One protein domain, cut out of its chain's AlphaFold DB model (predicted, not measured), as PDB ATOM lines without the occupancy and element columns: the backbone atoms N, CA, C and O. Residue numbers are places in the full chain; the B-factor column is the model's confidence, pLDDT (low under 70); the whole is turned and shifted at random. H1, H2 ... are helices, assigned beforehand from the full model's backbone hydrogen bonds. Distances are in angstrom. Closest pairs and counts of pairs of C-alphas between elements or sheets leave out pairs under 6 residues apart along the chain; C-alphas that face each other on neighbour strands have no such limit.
ATOM      1  N   THR A  58      -3.675   9.984  29.456       86.19
ATOM      2  CA  THR A  58      -4.925  10.386  30.024       86.19
ATOM      3  C   THR A  58      -5.160  11.843  29.628       86.19
ATOM      4  O   THR A  58      -4.288  12.680  29.857       86.19
ATOM      5  N   LEU A  59      -6.293  12.140  28.986       91.75
ATOM      6  CA  LEU A  59      -6.624  13.511  28.583       91.75
ATOM      7  C   LEU A  59      -7.381  14.198  29.714       91.75
ATOM      8  O   LEU A  59      -8.328  13.630  30.260       91.75
ATOM      9  N   SER A  60      -7.003  15.421  30.047       94.62
ATOM     10  CA  SER A  60      -7.574  16.156  31.173       94.62
ATOM     11  C   SER A  60      -7.782  17.635  30.852       94.62
ATOM     12  O   SER A  60      -7.326  18.153  29.829       94.62
ATOM     13  N   TYR A  61      -8.526  18.320  31.720       94.75
ATOM     14  CA  TYR A  61      -8.823  19.743  31.578       94.75
ATOM     15  C   TYR A  61      -7.556  20.577  31.339       94.75
ATOM     16  O   TYR A  61      -6.584  20.478  32.083       94.75
ATOM     17  N   GLY A  62      -7.595  21.442  30.326       90.62
ATOM     18  CA  GLY A  62      -6.472  22.292  29.931       90.62
ATOM     19  C   GLY A  62      -5.585  21.713  28.827       90.62
ATOM     20  O   GLY A  62      -4.899  22.500  28.167       90.62
ATOM     21  N   ASP A  63      -5.646  20.402  28.562       88.62
ATOM     22  CA  ASP A  63      -4.925  19.783  27.447       88.62
ATOM     23  C   ASP A  63      -5.324  20.398  26.102       88.62
ATOM     24  O   ASP A  63      -6.449  20.870  25.903       88.62
ATOM     25  N   ARG A  64      -4.387  20.397  25.149       88.06
ATOM     26  CA  ARG A  64      -4.581  20.988  23.819       88.06
ATOM     27  C   ARG A  64      -4.019  20.104  22.713       88.06
ATOM     28  O   ARG A  64      -3.137  19.278  22.949       88.06
ATOM     29  N   GLY A  65      -4.505  20.321  21.497       79.38
ATOM     30  CA  GLY A  65      -4.002  19.717  20.268       79.38
ATOM     31  C   GLY A  65      -5.041  18.878  19.530       79.38
ATOM     32  O   GLY A  65      -6.197  18.750  19.940       79.38
ATOM     33  N   SER A  66      -4.601  18.275  18.426       77.75
ATOM     34  CA  SER A  66      -5.447  17.477  17.532       77.75
ATOM     35  C   SER A  66      -6.136  16.303  18.235       77.75
ATOM     36  O   SER A  66      -7.286  16.011  17.935       77.75
ATOM     37  N   VAL A  67      -5.489  15.685  19.228       82.56
ATOM     38  CA  VAL A  67      -6.078  14.597  20.033       82.56
ATOM     39  C   VAL A  67      -7.321  15.069  20.798       82.56
ATOM     40  O   VAL A  67      -8.324  14.359  20.852       82.56
ATOM     41  N   ILE A  68      -7.289  16.290  21.341       92.44
ATOM     42  CA  ILE A  68      -8.454  16.886  22.004       92.44
ATOM     43  C   ILE A  68      -9.537  17.238  20.990       92.44
ATOM     44  O   ILE A  68     -10.714  17.056  21.280       92.44
ATOM     45  N   ALA A  69      -9.159  17.695  19.795       87.94
ATOM     46  CA  ALA A  69     -10.122  17.962  18.731       87.94
ATOM     47  C   ALA A  69     -10.870  16.677  18.333       87.94
ATOM     48  O   ALA A  69     -12.093  16.686  18.204       87.94
ATOM     49  N   THR A  70     -10.165  15.545  18.234       90.25
ATOM     50  CA  THR A  70     -10.797  14.244  17.987       90.25
ATOM     51  C   THR A  70     -11.718  13.828  19.137       90.25
ATOM     52  O   THR A  70     -12.843  13.414  18.876       90.25
ATOM     53  N   LEU A  71     -11.308  14.003  20.401       93.88
ATOM     54  CA  LEU A  71     -12.196  13.769  21.549       93.88
ATOM     55  C   LEU A  71     -13.468  14.624  21.462       93.88
ATOM     56  O   LEU A  71     -14.571  14.109  21.601       93.88
ATOM     57  N   GLN A  72     -13.329  15.918  21.178       96.25
ATOM     58  CA  GLN A  72     -14.462  16.836  21.060       96.25
ATOM     59  C   GLN A  72     -15.418  16.439  19.940       96.25
ATOM     60  O   GLN A  72     -16.622  16.536  20.126       96.25
ATOM     61  N   SER A  73     -14.893  15.934  18.821       95.31
ATOM     62  CA  SER A  73     -15.714  15.480  17.694       95.31
ATOM     63  C   SER A  73     -16.597  14.264  18.001       95.31
ATOM     64  O   SER A  73     -17.507  13.982  17.231       95.31
ATOM     65  N   THR A  74     -16.354  13.555  19.111       95.25
ATOM     66  CA  THR A  74     -17.236  12.461  19.564       95.25
ATOM     67  C   THR A  74     -18.426  12.924  20.394       95.25
ATOM     68  O   THR A  74     -19.316  12.125  20.672       95.25
ATOM     69  N   PHE A  75     -18.441  14.188  20.817       95.31
ATOM     70  CA  PHE A  75     -19.536  14.746  21.593       95.31
ATOM     71  C   PHE A  75     -20.418  15.611  20.706       95.31
ATOM     72  O   PHE A  75     -19.943  16.550  20.069       95.31
ATOM     73  N   ASP A  76     -21.719  15.353  20.751       90.62
ATOM     74  CA  ASP A  76     -22.699  16.241  20.142       90.62
ATOM     75  C   ASP A  76     -22.764  17.575  20.910       90.62
ATOM     76  O   ASP A  76     -22.545  17.639  22.130       90.62
ATOM     77  N   ASP A  77     -23.085  18.651  20.195       92.12
ATOM     78  CA  ASP A  77     -23.325  20.002  20.724       92.12
ATOM     79  C   ASP A  77     -22.141  20.679  21.436       92.12
ATOM     80  O   ASP A  77     -22.340  21.479  22.356       92.12
ATOM     81  N   ILE A  78     -20.899  20.394  21.037       95.56
ATOM     82  CA  ILE A  78     -19.756  21.256  21.376       95.56
ATOM     83  C   ILE A  78     -18.919  21.582  20.147       95.56
ATOM     84  O   ILE A  78     -18.805  20.798  19.209       95.56
ATOM     85  N   ALA A  79     -18.297  22.756  20.165       93.88
ATOM     86  CA  ALA A  79     -17.371  23.154  19.122       93.88
ATOM     87  C   ALA A  79     -16.019  22.429  19.260       93.88
ATOM     88  O   ALA A  79     -15.508  22.211  20.363       93.88
ATOM     89  N   VAL A  80     -15.419  22.086  18.117       95.50
ATOM     90  CA  VAL A  80     -14.129  21.390  18.025       95.50
ATOM     91  C   VAL A  80     -13.005  22.423  17.925       95.50
ATOM     92  O   VAL A  80     -12.659  22.892  16.844       95.50
ATOM     93  N   HIS A  81     -12.443  22.802  19.071       90.88
ATOM     94  CA  HIS A  81     -11.365  23.798  19.162       90.88
ATOM     95  C   HIS A  81      -9.989  23.187  19.453       90.88
ATOM     96  O   HIS A  81      -8.989  23.901  19.454       90.88
ATOM     97  N   GLY A  82      -9.921  21.889  19.757       86.88
ATOM     98  CA  GLY A  82      -8.678  21.241  20.169       86.88
ATOM     99  C   GLY A  82      -8.161  21.718  21.528       86.88
ATOM    100  O   GLY A  82      -6.968  21.619  21.787       86.88
ATOM    101  N   ILE A  83      -9.033  22.251  22.390       92.75
ATOM    102  CA  ILE A  83      -8.706  22.712  23.750       92.75
ATOM    103  C   ILE A  83      -9.688  22.085  24.729       92.75
ATOM    104  O   ILE A  83     -10.893  22.291  24.594       92.75
ATOM    105  N   PHE A  84      -9.192  21.369  25.735       95.19
ATOM    106  CA  PHE A  84     -10.011  20.651  26.703       95.19
ATOM    107  C   PHE A  84     -10.569  21.654  27.719       95.19
ATOM    108  O   PHE A  84     -10.019  21.864  28.799       95.19
ATOM    109  N   SER A  85     -11.666  22.307  27.338       96.06
ATOM    110  CA  SER A  85     -12.325  23.365  28.101       96.06
ATOM    111  C   SER A  85     -13.335  22.817  29.118       96.06
ATOM    112  O   SER A  85     -13.553  21.608  29.239       96.06
ATOM    113  N   SER A  86     -14.007  23.720  29.839       96.88
ATOM    114  CA  SER A  86     -15.075  23.364  30.783       96.88
ATOM    115  C   SER A  86     -16.264  22.699  30.089       96.88
ATOM    116  O   SER A  86     -16.890  21.817  30.671       96.88
ATOM    117  N   GLN A  87     -16.534  23.057  28.829       96.94
ATOM    118  CA  GLN A  87     -17.576  22.423  28.021       96.94
ATOM    119  C   GLN A  87     -17.218  20.967  27.700       96.94
ATOM    120  O   GLN A  87     -18.041  20.076  27.907       96.94
ATOM    121  N   THR A  88     -15.975  20.703  27.276       97.00
ATOM    122  CA  THR A  88     -15.491  19.333  27.028       97.00
ATOM    123  C   THR A  88     -15.504  18.500  28.308       97.00
ATOM    124  O   THR A  88     -15.933  17.351  28.280       97.00
ATOM    125  N   LEU A  89     -15.121  19.089  29.444       96.94
ATOM    126  CA  LEU A  89     -15.184  18.427  30.752       96.94
ATOM    127  C   LEU A  89     -16.613  18.063  31.144       96.94
ATOM    128  O   LEU A  89     -16.852  16.949  31.608       96.94
ATOM    129  N   SER A  90     -17.565  18.976  30.942       97.00
ATOM    130  CA  SER A  90     -18.975  18.706  31.218       97.00
ATOM    131  C   SER A  90     -19.490  17.547  30.366       97.00
ATOM    132  O   SER A  90     -20.090  16.623  30.907       97.00
ATOM    133  N   LYS A  91     -19.210  17.554  29.055       97.25
ATOM    134  CA  LYS A  91     -19.629  16.480  28.140       97.25
ATOM    135  C   LYS A  91     -18.982  15.143  28.484       97.25
ATOM    136  O   LYS A  91     -19.680  14.134  28.518       97.25
ATOM    137  N   LEU A  92     -17.694  15.139  28.832       96.81
ATOM    138  CA  LEU A  92     -17.007  13.924  29.258       96.81
ATOM    139  C   LEU A  92     -17.660  13.320  30.509       96.81
ATOM    140  O   LEU A  92     -17.951  12.128  30.521       96.81
ATOM    141  N   LYS A  93     -17.962  14.128  31.534       97.31
ATOM    142  CA  LYS A  93     -18.653  13.646  32.744       97.31
ATOM    143  C   LYS A  93     -20.058  13.123  32.442       97.31
ATOM    144  O   LYS A  93     -20.449  12.071  32.953       97.31
ATOM    145  N   SER A  94     -20.803  13.836  31.594       96.62
ATOM    146  CA  SER A  94     -22.124  13.403  31.127       96.62
ATOM    147  C   SER A  94     -22.058  12.089  30.355       96.62
ATOM    148  O   SER A  94     -22.990  11.302  30.452       96.62
ATOM    149  N   TYR A  95     -20.968  11.826  29.634       96.44
ATOM    150  CA  TYR A  95     -20.740  10.552  28.964       96.44
ATOM    151  C   TYR A  95     -20.349   9.441  29.948       96.44
ATOM    152  O   TYR A  95     -20.905   8.348  29.891       96.44
ATOM    153  N   GLN A  96     -19.435   9.715  30.882       97.19
ATOM    154  CA  GLN A  96     -18.939   8.726  31.849       97.19
ATOM    155  C   GLN A  96     -20.054   8.171  32.750       97.19
ATOM    156  O   GLN A  96     -20.114   6.964  32.983       97.19
ATOM    157  N   THR A  97     -20.974   9.037  33.186       96.81
ATOM    158  CA  THR A  97     -22.042   8.707  34.147       96.81
ATOM    159  C   THR A  97     -22.949   7.543  33.705       96.81
ATOM    160  O   THR A  97     -23.030   6.555  34.431       96.81
ATOM    161  N   PRO A  98     -23.613   7.585  32.532       97.06
ATOM    162  CA  PRO A  98     -24.462   6.486  32.073       97.06
ATOM    163  C   PRO A  98     -23.683   5.254  31.584       97.06
ATOM    164  O   PRO A  98     -24.272   4.185  31.451       97.06
ATOM    165  N   HIS A  99     -22.380   5.378  31.310       96.06
ATOM    166  CA  HIS A  99     -21.551   4.280  30.795       96.06
ATOM    167  C   HIS A  99     -20.839   3.480  31.892       96.06
ATOM    168  O   HIS A  99     -20.080   2.571  31.560       96.06
ATOM    169  N   GLY A 100     -21.086   3.789  33.172       96.19
ATOM    170  CA  GLY A 100     -20.458   3.093  34.300       96.19
ATOM    171  C   GLY A 100     -18.953   3.348  34.415       96.19
ATOM    172  O   GLY A 100     -18.243   2.533  34.994       96.19
ATOM    173  N   LEU A 101     -18.468   4.451  33.842       95.94
ATOM    174  CA  LEU A 101     -17.067   4.857  33.914       95.94
ATOM    175  C   LEU A 101     -16.839   5.743  35.143       95.94
ATOM    176  O   LEU A 101     -17.746   6.437  35.607       95.94
ATOM    177  N   GLU A 102     -15.605   5.772  35.643       94.44
ATOM    178  CA  GLU A 102     -15.224   6.680  36.725       94.44
ATOM    179  C   GLU A 102     -15.397   8.147  36.286       94.44
ATOM    180  O   GLU A 102     -14.792   8.597  35.314       94.44
ATOM    181  N   VAL A 103     -16.216   8.920  37.009       95.88
ATOM    182  CA  VAL A 103     -16.552  10.321  36.673       95.88
ATOM    183  C   VAL A 103     -15.484  11.288  37.211       95.88
ATOM    184  O   VAL A 103     -15.763  12.259  37.916       95.88
ATOM    185  N   ASN A 104     -14.224  11.020  36.883       91.94
ATOM    186  CA  ASN A 104     -13.049  11.756  37.363       91.94
ATOM    187  C   ASN A 104     -12.642  12.930  36.448       91.94
ATOM    188  O   ASN A 104     -11.537  13.461  36.562       91.94
ATOM    189  N   ALA A 105     -13.534  13.355  35.543       91.50
ATOM    190  CA  ALA A 105     -13.307  14.466  34.610       91.50
ATOM    191  C   ALA A 105     -12.142  14.249  33.629       91.50
ATOM    192  O   ALA A 105     -11.620  15.208  33.059       91.50
ATOM    193  N   THR A 106     -11.735  12.996  33.456       94.19
ATOM    194  CA  THR A 106     -10.464  12.641  32.854       94.19
ATOM    195  C   THR A 106     -10.670  11.488  31.870       94.19
ATOM    196  O   THR A 106     -11.246  10.459  32.215       94.19
ATOM    197  N   ALA A 107     -10.240  11.653  30.617       93.75
ATOM    198  CA  ALA A 107     -10.414  10.639  29.582       93.75
ATOM    199  C   ALA A 107      -9.274   9.618  29.673       93.75
ATOM    200  O   ALA A 107      -8.233   9.740  29.022       93.75
ATOM    201  N   THR A 108      -9.472   8.628  30.540       91.12
ATOM    202  CA  THR A 108      -8.592   7.463  30.699       91.12
ATOM    203  C   THR A 108      -8.616   6.570  29.446       91.12
ATOM    204  O   THR A 108      -9.517   6.706  28.611       91.12
ATOM    205  N   PRO A 109      -7.677   5.611  29.297       88.00
ATOM    206  CA  PRO A 109      -7.680   4.667  28.173       88.00
ATOM    207  C   PRO A 109      -9.009   3.912  28.010       88.00
ATOM    208  O   PRO A 109      -9.473   3.697  26.890       88.00
ATOM    209  N   GLU A 110      -9.648   3.554  29.125       89.50
ATOM    210  CA  GLU A 110     -10.964   2.913  29.149       89.50
ATOM    211  C   GLU A 110     -12.055   3.846  28.606       89.50
ATOM    212  O   GLU A 110     -12.821   3.457  27.722       89.50
ATOM    213  N   THR A 111     -12.063   5.107  29.053       93.69
ATOM    214  CA  THR A 111     -13.010   6.121  28.567       93.69
ATOM    215  C   THR A 111     -12.861   6.342  27.061       93.69
ATOM    216  O   THR A 111     -13.850   6.338  26.330       93.69
ATOM    217  N   LEU A 112     -11.623   6.473  26.575       91.38
ATOM    218  CA  LEU A 112     -11.330   6.642  25.149       91.38
ATOM    219  C   LEU A 112     -11.745   5.417  24.330       91.38
ATOM    220  O   LEU A 112     -12.305   5.565  23.247       91.38
ATOM    221  N   THR A 113     -11.543   4.212  24.859       88.62
ATOM    222  CA  THR A 113     -11.991   2.973  24.206       88.62
ATOM    223  C   THR A 113     -13.512   2.925  24.094       88.62
ATOM    224  O   THR A 113     -14.032   2.583  23.031       88.62
ATOM    225  N   ARG A 114     -14.240   3.323  25.147       92.75
ATOM    226  CA  ARG A 114     -15.711   3.358  25.143       92.75
ATOM    227  C   ARG A 114     -16.265   4.360  24.126       92.75
ATOM    228  O   ARG A 114     -17.249   4.058  23.459       92.75
ATOM    229  N   LEU A 115     -15.568   5.483  23.942       92.69
ATOM    230  CA  LEU A 115     -15.847   6.492  22.912       92.69
ATOM    231  C   LEU A 115     -15.472   6.043  21.485       92.69
ATOM    232  O   LEU A 115     -15.617   6.815  20.541       92.69
ATOM    233  N   GLY A 116     -14.938   4.830  21.303       89.12
ATOM    234  CA  GLY A 116     -14.434   4.354  20.011       89.12
ATOM    235  C   GLY A 116     -13.082   4.955  19.609       89.12
ATOM    236  O   GLY A 116     -12.525   4.593  18.575       89.12
ATOM    237  N   LEU A 117     -12.489   5.795  20.458       87.00
ATOM    238  CA  LEU A 117     -11.193   6.453  20.281       87.00
ATOM    239  C   LEU A 117     -10.034   5.578  20.770       87.00
ATOM    240  O   LEU A 117      -9.059   6.070  21.336       87.00
ATOM    241  N   HIS A 118     -10.122   4.270  20.539       76.38
ATOM    242  CA  HIS A 118      -9.103   3.305  20.945       76.38
ATOM    243  C   HIS A 118      -7.713   3.694  20.429       76.38
ATOM    244  O   HIS A 118      -6.760   3.548  21.177       76.38
ATOM    245  N   ASN A 119      -7.606   4.298  19.235       69.19
ATOM    246  CA  ASN A 119      -6.361   4.823  18.638       69.19
ATOM    247  C   ASN A 119      -5.745   6.033  19.371       69.19
ATOM    248  O   ASN A 119      -4.589   6.383  19.135       69.19
TER     249      ASN A 119
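Overview. This is residues 58 to 119 of the 441 residues of an uncharacterized protein of Fremyella diplosiphon NIES-3275 (UniProt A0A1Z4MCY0). One helix, H2, runs along one side of a small rounded body, and two shorter helices sit crosswise near its two ends, H1 near Thr 88 toward its beginning and H3 near Gln 96 at its end. The three helices are only loosely gathered, with no helix touching another, and long loops, residues 74 to 85 and 97 to 108, join them. The printed part has 62 residues with three named helices, in the order H1, H2, H3, and no named strand. The class is all helix, although the named helices hold 25 of the 62 printed residues, under half. The whole is compact, with a radius of gyration of the C-alphas of 10.2 A, and the C-alphas span 27 by 23 by 19 A.

Along the chain. The longest helix by residues, H2, has 11 residues, 86 to 96, and measures 15.2 A from C-alpha 86 at (-15.075, 23.364, 30.783) to C-alpha 96 at (-18.939, 8.726, 31.849). Before it in the chain comes H1, residues 66 to 73, which begins with C-alpha 66 at (-5.447, 17.477, 17.532) and is 10.5 A long. After it comes H3, residues 109 to 114, which is 8.7 A long and ends with C-alpha 114 at (-15.711, 3.358, 25.143).

Arrangement. H2 touches no helix but is near both H1 and H3. H1 and H2 are close but not clearly touching, and their closest C-alphas, those of Gln 72 and Thr 88, are 6.6 A apart. Their lines stand at a steep tilt of 65 degrees, and they run the same way. H2 and H3 are also close but not clearly touching, and their closest C-alphas, those of Gln 96 and Thr 111, are 7.3 A apart. The lines of H2 and H3 stand at 71 degrees, only just about perpendicular. H1 and H3 are only just apart, with a closest C-alpha distance of 8.0 A. In H1, H2 and H3 every O i to N i+4 pair is within hydrogen-bond range.

Size, cuts and confidence. The two C-alphas farthest apart, those of Gly 65 and Gly 100, are 27.3 A apart, and the first and last printed C-alphas, those of Thr 58 and Asn 119, are 12.8 A apart. The printed part has no cut. The links from H1 to H2 and from H2 to H3 are both long, with 12 residues each. The C-alphas of residues 74 to 85 lie 8 to 13 A from the mean of all C-alphas, and those of residues 97 to 108 lie 5 to 15 A from it. The mean pLDDT of the printed part is 92.1, and one residue, Asn 119, is under 70.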